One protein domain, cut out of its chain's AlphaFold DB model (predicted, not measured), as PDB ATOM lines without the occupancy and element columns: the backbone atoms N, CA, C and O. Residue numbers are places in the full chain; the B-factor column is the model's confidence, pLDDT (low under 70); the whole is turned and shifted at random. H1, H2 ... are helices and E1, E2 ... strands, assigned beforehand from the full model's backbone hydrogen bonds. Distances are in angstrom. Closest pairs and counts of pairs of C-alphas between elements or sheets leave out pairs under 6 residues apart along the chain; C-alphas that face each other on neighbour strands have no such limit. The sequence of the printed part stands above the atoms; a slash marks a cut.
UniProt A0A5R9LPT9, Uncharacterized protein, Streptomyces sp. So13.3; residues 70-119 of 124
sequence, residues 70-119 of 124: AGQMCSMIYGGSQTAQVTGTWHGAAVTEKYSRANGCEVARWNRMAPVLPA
ATOM      1  N   ALA A  70     162.154 291.525 267.136       92.25
ATOM      2  CA  ALA A  70     161.213 290.516 267.596       92.25
ATOM      3  C   ALA A  70     159.792 290.843 267.106       92.25
ATOM      4  O   ALA A  70     159.345 291.987 267.170       92.25
ATOM      5  N   GLY A  71     159.083 289.829 266.610       92.44
ATOM      6  CA  GLY A  71     157.728 289.991 266.078       92.44
ATOM      7  C   GLY A  71     157.655 290.584 264.667       92.44
ATOM      8  O   GLY A  71     156.551 290.738 264.147       92.44
ATOM      9  N   GLN A  72     158.788 290.881 264.016       95.38
ATOM     10  CA  GLN A  72     158.775 291.264 262.607       95.38
ATOM     11  C   GLN A  72     158.239 290.108 261.752       95.38
ATOM     12  O   GLN A  72     158.713 288.973 261.843       95.38
ATOM     13  N   MET A  73     157.255 290.397 260.899       96.94
ATOM     14  CA  MET A  73     156.749 289.416 259.942       96.94
ATOM     15  C   MET A  73     157.802 289.169 258.862       96.94
ATOM     16  O   MET A  73     158.142 290.064 258.090       96.94
ATOM     17  N   CYS A  74     158.310 287.943 258.814       97.25
ATOM     18  CA  CYS A  74     159.343 287.517 257.882       97.25
ATOM     19  C   CYS A  74     158.833 286.345 257.054       97.25
ATOM     20  O   CYS A  74     158.177 285.443 257.575       97.25
ATOM     21  N   SER A  75     159.144 286.339 255.759       96.81
ATOM     22  CA  SER A  75     158.845 285.181 254.922       96.81
ATOM     23  C   SER A  75     159.691 283.982 255.354       96.81
ATOM     24  O   SER A  75     160.850 284.131 255.745       96.81
ATOM     25  N   MET A  76     159.146 282.773 255.219       95.88
ATOM     26  CA  MET A  76     159.858 281.519 255.512       95.88
ATOM     27  C   MET A  76     160.776 281.086 254.357       95.88
ATOM     28  O   MET A  76     160.911 279.904 254.056       95.88
ATOM     29  N   ILE A  77     161.386 282.054 253.668       95.31
ATOM     30  CA  ILE A  77     162.330 281.791 252.583       95.31
ATOM     31  C   ILE A  77     163.683 281.467 253.209       95.31
ATOM     32  O   ILE A  77     164.364 282.349 253.734       95.31
ATOM     33  N   TYR A  78     164.060 280.196 253.142       94.25
ATOM     34  CA  TYR A  78     165.360 279.728 253.593       94.25
ATOM     35  C   TYR A  78     166.428 280.041 252.542       94.25
ATOM     36  O   TYR A  78     166.345 279.581 251.406       94.25
ATOM     37  N   GLY A  79     167.435 280.834 252.911       91.19
ATOM     38  CA  GLY A  79     168.536 281.203 252.021       91.19
ATOM     39  C   GLY A  79     169.700 280.213 252.028       91.19
ATOM     40  O   GLY A  79     170.500 280.230 251.092       91.19
ATOM     41  N   GLY A  80     169.816 279.375 253.060       91.81
ATOM     42  CA  GLY A  80     170.876 278.376 253.227       91.81
ATOM     43  C   GLY A  80     171.348 278.240 254.681       91.81
ATOM     44  O   GLY A  80     170.922 278.990 255.560       91.81
ATOM     45  N   SER A  81     172.234 277.273 254.939       91.75
ATOM     46  CA  SER A  81     172.734 276.944 256.287       91.75
ATOM     47  C   SER A  81     173.870 277.838 256.771       91.75
ATOM     48  O   SER A  81     174.357 277.666 257.889       91.75
ATOM     49  N   GLN A  82     174.301 278.794 255.947       91.56
ATOM     50  CA  GLN A  82     175.407 279.669 256.289       91.56
ATOM     51  C   GLN A  82     175.057 280.531 257.503       91.56
ATOM     52  O   GLN A  82     173.977 281.123 257.603       91.56
ATOM     53  N   THR A  83     176.024 280.622 258.407       92.88
ATOM     54  CA  THR A  83     176.010 281.525 259.552       92.88
ATOM     55  C   THR A  83     177.324 282.288 259.584       92.88
ATOM     56  O   THR A  83     178.336 281.826 259.053       92.88
ATOM     57  N   ALA A  84     177.307 283.477 260.172       92.12
ATOM     58  CA  ALA A  84     178.504 284.277 260.364       92.12
ATOM     59  C   ALA A  84     178.434 285.027 261.692       92.12
ATOM     60  O   ALA A  84     177.353 285.379 262.166       92.12
ATOM     61  N   GLN A  85     179.602 285.284 262.272       91.75
ATOM     62  CA  GLN A  85     179.748 286.120 263.451       91.75
ATOM     63  C   GLN A  85     180.696 287.272 263.129       91.75
ATOM     64  O   GLN A  85     181.808 287.052 262.654       91.75
ATOM     65  N   VAL A  86     180.238 288.494 263.382       90.50
ATOM     66  CA  VAL A  86     181.036 289.712 263.252       90.50
ATOM     67  C   VAL A  86     181.389 290.176 264.652       90.50
ATOM     68  O   VAL A  86     180.500 290.537 265.419       90.50
ATOM     69  N   THR A  87     182.682 290.166 264.968       90.12
ATOM     70  CA  THR A  87     183.218 290.614 266.258       90.12
ATOM     71  C   THR A  87     184.299 291.665 266.032       90.12
ATOM     72  O   THR A  87     185.140 291.540 265.131       90.12
ATOM     73  N   GLY A  88     184.299 292.703 266.859       88.06
ATOM     74  CA  GLY A  88     185.313 293.746 266.811       88.06
ATOM     75  C   GLY A  88     184.920 294.971 267.615       88.06
ATOM     76  O   GLY A  88     184.117 294.889 268.545       88.06
ATOM     77  N   THR A  89     185.478 296.103 267.207       87.69
ATOM     78  CA  THR A  89     185.212 297.408 267.798       87.69
ATOM     79  C   THR A  89     184.738 298.343 266.695       87.69
ATOM     80  O   THR A  89     185.333 298.390 265.622       87.69
ATOM     81  N   TRP A  90     183.662 299.076 266.954       87.38
ATOM     82  CA  TRP A  90     183.063 300.037 266.038       87.38
ATOM     83  C   TRP A  90     182.920 301.382 266.751       87.38
ATOM     84  O   TRP A  90     182.211 301.462 267.751       87.38
ATOM     85  N   HIS A  91     183.645 302.412 266.304       87.88
ATOM     86  CA  HIS A  91     183.746 303.718 266.985       87.88
ATOM     87  C   HIS A  91     183.932 303.623 268.516       87.88
ATOM     88  O   HIS A  91     183.300 304.341 269.287       87.88
ATOM     89  N   GLY A  92     184.781 302.699 268.976       87.50
ATOM     90  CA  GLY A  92     185.048 302.488 270.405       87.50
ATOM     91  C   GLY A  92     184.014 301.634 271.152       87.50
ATOM     92  O   GLY A  92     184.239 301.306 272.314       87.50
ATOM     93  N   ALA A  93     182.922 301.217 270.507       86.44
ATOM     94  CA  ALA A  93     181.964 300.269 271.065       86.44
ATOM     95  C   ALA A  93     182.306 298.833 270.645       86.44
ATOM     96  O   ALA A  93     182.531 298.553 269.467       86.44
ATOM     97  N   ALA A  94     182.319 297.901 271.599       87.94
ATOM     98  CA  ALA A  94     182.455 296.483 271.284       87.94
ATOM     99  C   ALA A  94     181.203 295.994 270.543       87.94
ATOM    100  O   ALA A  94     180.081 296.185 271.011       87.94
ATOM    101  N   VAL A  95     181.403 295.337 269.403       90.06
ATOM    102  CA  VAL A  95     180.328 294.777 268.581       90.06
ATOM    103  C   VAL A  95     180.475 293.267 268.487       90.06
ATOM    104  O   VAL A  95     181.572 292.731 268.312       90.06
ATOM    105  N   THR A  96     179.362 292.555 268.632       92.50
ATOM    106  CA  THR A  96     179.277 291.109 268.408       92.50
ATOM    107  C   THR A  96     177.907 290.789 267.838       92.50
ATOM    108  O   THR A  96     176.921 290.748 268.566       92.50
ATOM    109  N   GLU A  97     177.853 290.531 266.537       94.06
ATOM    110  CA  GLU A  97     176.609 290.270 265.816       94.06
ATOM    111  C   GLU A  97     176.644 288.907 265.137       94.06
ATOM    112  O   GLU A  97     177.645 288.521 264.528       94.06
ATOM    113  N   LYS A  98     175.534 288.172 265.233       94.12
ATOM    114  CA  LYS A  98     175.351 286.882 264.560       94.12
ATOM    115  C   LYS A  98     174.360 287.030 263.421       94.12
ATOM    116  O   LYS A  98     173.287 287.608 263.592       94.12
ATOM    117  N   TYR A  99     174.718 286.449 262.288       95.19
ATOM    118  CA  TYR A  99     173.941 286.474 261.060       95.19
ATOM    119  C   TYR A  99     173.601 285.051 260.648       95.19
ATOM    120  O   TYR A  99     174.449 284.155 260.699       95.19
ATOM    121  N   SER A 100     172.361 284.858 260.218       94.31
ATOM    122  CA  SER A 100     171.885 283.613 259.631       94.31
ATOM    123  C   SER A 100     171.204 283.890 258.294       94.31
ATOM    124  O   SER A 100     171.025 285.038 257.891       94.31
ATOM    125  N   ARG A 101     170.819 282.828 257.588       95.50
ATOM    126  CA  ARG A 101     170.018 282.912 256.358       95.50
ATOM    127  C   ARG A 101     168.745 282.077 256.480       95.50
ATOM    128  O   ARG A 101     168.285 281.478 255.514       95.50
ATOM    129  N   ALA A 102     168.190 282.020 257.693       95.50
ATOM    130  CA  ALA A 102     167.108 281.104 258.043       95.50
ATOM    131  C   ALA A 102     165.712 281.546 257.559       95.50
ATOM    132  O   ALA A 102     164.826 280.711 257.411       95.50
ATOM    133  N   ASN A 103     165.507 282.843 257.322       95.88
ATOM    134  CA  ASN A 103     164.246 283.417 256.846       95.88
ATOM    135  C   ASN A 103     164.513 284.653 255.968       95.88
ATOM    136  O   ASN A 103     165.647 285.129 255.881       95.88
ATOM    137  N   GLY A 104     163.473 285.209 255.344       96.06
ATOM    138  CA  GLY A 104     163.620 286.309 254.389       96.06
ATOM    139  C   GLY A 104     164.226 287.588 254.973       96.06
ATOM    140  O   GLY A 104     164.988 288.270 254.289       96.06
ATOM    141  N   CYS A 105     163.950 287.905 256.239       97.56
ATOM    142  CA  CYS A 105     164.534 289.074 256.897       97.56
ATOM    143  C   CYS A 105     166.019 288.869 257.193       97.56
ATOM    144  O   CYS A 105     166.823 289.766 256.957       97.56
ATOM    145  N   GLU A 106     166.382 287.676 257.661       96.25
ATOM    146  CA  GLU A 106     167.768 287.290 257.924       96.25
ATOM    147  C   GLU A 106     168.591 287.266 256.626       96.25
ATOM    148  O   GLU A 106     169.698 287.795 256.582       96.25
ATOM    149  N   VAL A 107     168.017 286.775 255.521       95.31
ATOM    150  CA  VAL A 107     168.643 286.844 254.190       95.31
ATOM    151  C   VAL A 107     168.824 288.293 253.729       95.31
ATOM    152  O   VAL A 107     169.892 288.649 253.234       95.31
ATOM    153  N   ALA A 108     167.816 289.151 253.904       95.25
ATOM    154  CA  ALA A 108     167.931 290.564 253.548       95.25
ATOM    155  C   ALA A 108     169.002 291.279 254.391       95.25
ATOM    156  O   ALA A 108     169.797 292.052 253.854       95.25
ATOM    157  N   ARG A 109     169.060 290.987 255.696       95.75
ATOM    158  CA  ARG A 109     170.090 291.483 256.617       95.75
ATOM    159  C   ARG A 109     171.486 291.020 256.193       95.75
ATOM    160  O   ARG A 109     172.394 291.843 256.142       95.75
ATOM    161  N   TRP A 110     171.640 289.749 255.821       95.25
ATOM    162  CA  TRP A 110     172.888 289.200 255.285       95.25
ATOM    163  C   TRP A 110     173.349 289.955 254.038       95.25
ATOM    164  O   TRP A 110     174.500 290.369 253.951       95.25
ATOM    165  N   ASN A 111     172.441 290.177 253.084       93.62
ATOM    166  CA  ASN A 111     172.769 290.836 251.820       93.62
ATOM    167  C   ASN A 111     173.188 292.301 252.007       93.62
ATOM    168  O   ASN A 111     174.060 292.775 251.288       93.62
ATOM    169  N   ARG A 112     172.617 293.013 252.990       94.06
ATOM    170  CA  ARG A 112     173.062 294.376 253.341       94.06
ATOM    171  C   ARG A 112     174.491 294.405 253.862       94.06
ATOM    172  O   ARG A 112     175.177 295.396 253.672       94.06
ATOM    173  N   MET A 113     174.937 293.327 254.493       93.44
ATOM    174  CA  MET A 113     176.297 293.198 255.001       93.44
ATOM    175  C   MET A 113     177.291 292.714 253.936       93.44
ATOM    176  O   MET A 113     178.405 292.346 254.284       93.44
ATOM    177  N   ALA A 114     176.940 292.676 252.648       90.19
ATOM    178  CA  ALA A 114     177.927 292.474 251.589       90.19
ATOM    179  C   ALA A 114     178.713 293.783 251.341       90.19
ATOM    180  O   ALA A 114     178.077 294.832 251.270       90.19
ATOM    181  N   PRO A 115     180.053 293.742 251.204       89.56
ATOM    182  CA  PRO A 115     180.891 292.545 251.106       89.56
ATOM    183  C   PRO A 115     181.366 291.974 252.450       89.56
ATOM    184  O   PRO A 115     181.993 290.927 252.421       89.56
ATOM    185  N   VAL A 116     181.116 292.619 253.595       89.62
ATOM    186  CA  VAL A 116     181.637 292.232 254.929       89.62
ATOM    187  C   VAL A 116     181.443 290.740 255.229       89.62
ATOM    188  O   VAL A 116     182.339 290.080 255.756       89.62
ATOM    189  N   LEU A 117     180.279 290.190 254.879       89.38
ATOM    190  CA  LEU A 117     179.984 288.767 255.019       89.38
ATOM    191  C   LEU A 117     180.361 287.955 253.773       89.38
ATOM    192  O   LEU A 117     180.350 288.470 252.649       89.38
ATOM    193  N   PRO A 118     180.629 286.643 253.943       80.00
ATOM    194  CA  PRO A 118     180.706 285.706 252.841       80.00
ATOM    195  C   PRO A 118     179.559 285.895 251.855       80.00
ATOM    196  O   PRO A 118     178.386 285.923 252.239       80.00
ATOM    197  N   ALA A 119     179.907 285.982 250.573       73.00
ATOM    198  CA  ALA A 119     178.949 285.786 249.512       73.00
ATOM    199  C   ALA A 119     178.274 284.451 249.797       73.00
ATOM    200  O   ALA A 119     178.925 283.465 250.157       73.00
TER     201      ALA A 119
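AT A GLANCE: This is residues 70 to 119 of the 124 residues of an uncharacterized protein of Streptomyces sp. So13.3 (UniProt A0A5R9LPT9). A long two-stranded hairpin, E1 and E2, has a short helix, H1, packed near the end of E2, while residues 89 to 94 at the hairpin's turn stick out. The opening stretch, residues 70 to 82, has no named element and loops past the helix before entering E1. The printed part has 50 residues, with two named strands and one named helix in the order E1, E2, H1; the sheet, in the order E1 - E2, is antiparallel, and the class is mixed, helices and strands. The whole is only just loose, close to compact, with a radius of gyration of the C-alphas of 12.0 A and spans of 36 by 26 by 15 A.

IN THESE COORDINATES: The printed part begins at C-alpha 70, at (161.213, 290.516, 267.596). Strand E1, residues 83 to 90, begins at C-alpha 83, at (176.010, 281.525, 259.552), and is 20.8 A long from first to last C-alpha. Strand E2, residues 93 to 100, is 22.6 A long. Helix H1, residues 104 to 112, is 12.5 A long and ends at C-alpha 112, at (173.062, 294.376, 253.341).

HOW THE PARTS SIT: E1 and E2 form a hairpin, antiparallel at 167 degrees between their directions. The C-alphas of residues 87 and 96 face each other at 4.5 A. N 86 and O 97 are within hydrogen-bond range at 2.8 A, as are N 99 and O 84 at 2.8 A. The closest C-alphas of E2 and H1 are those of Ser 100 and Glu 106, 5.8 A apart. E1 and H1 are apart. In H1 every O i to N i+4 pair is within hydrogen-bond range.

THE WHOLE: The two C-alphas farthest apart are those of Met 76 and Gly 92, 36.0 A. The printed part has no cut, and the links E1 to E2 and E2 to H1 are tight. The mean pLDDT of the printed part is 92.1, and no printed residue is under 70.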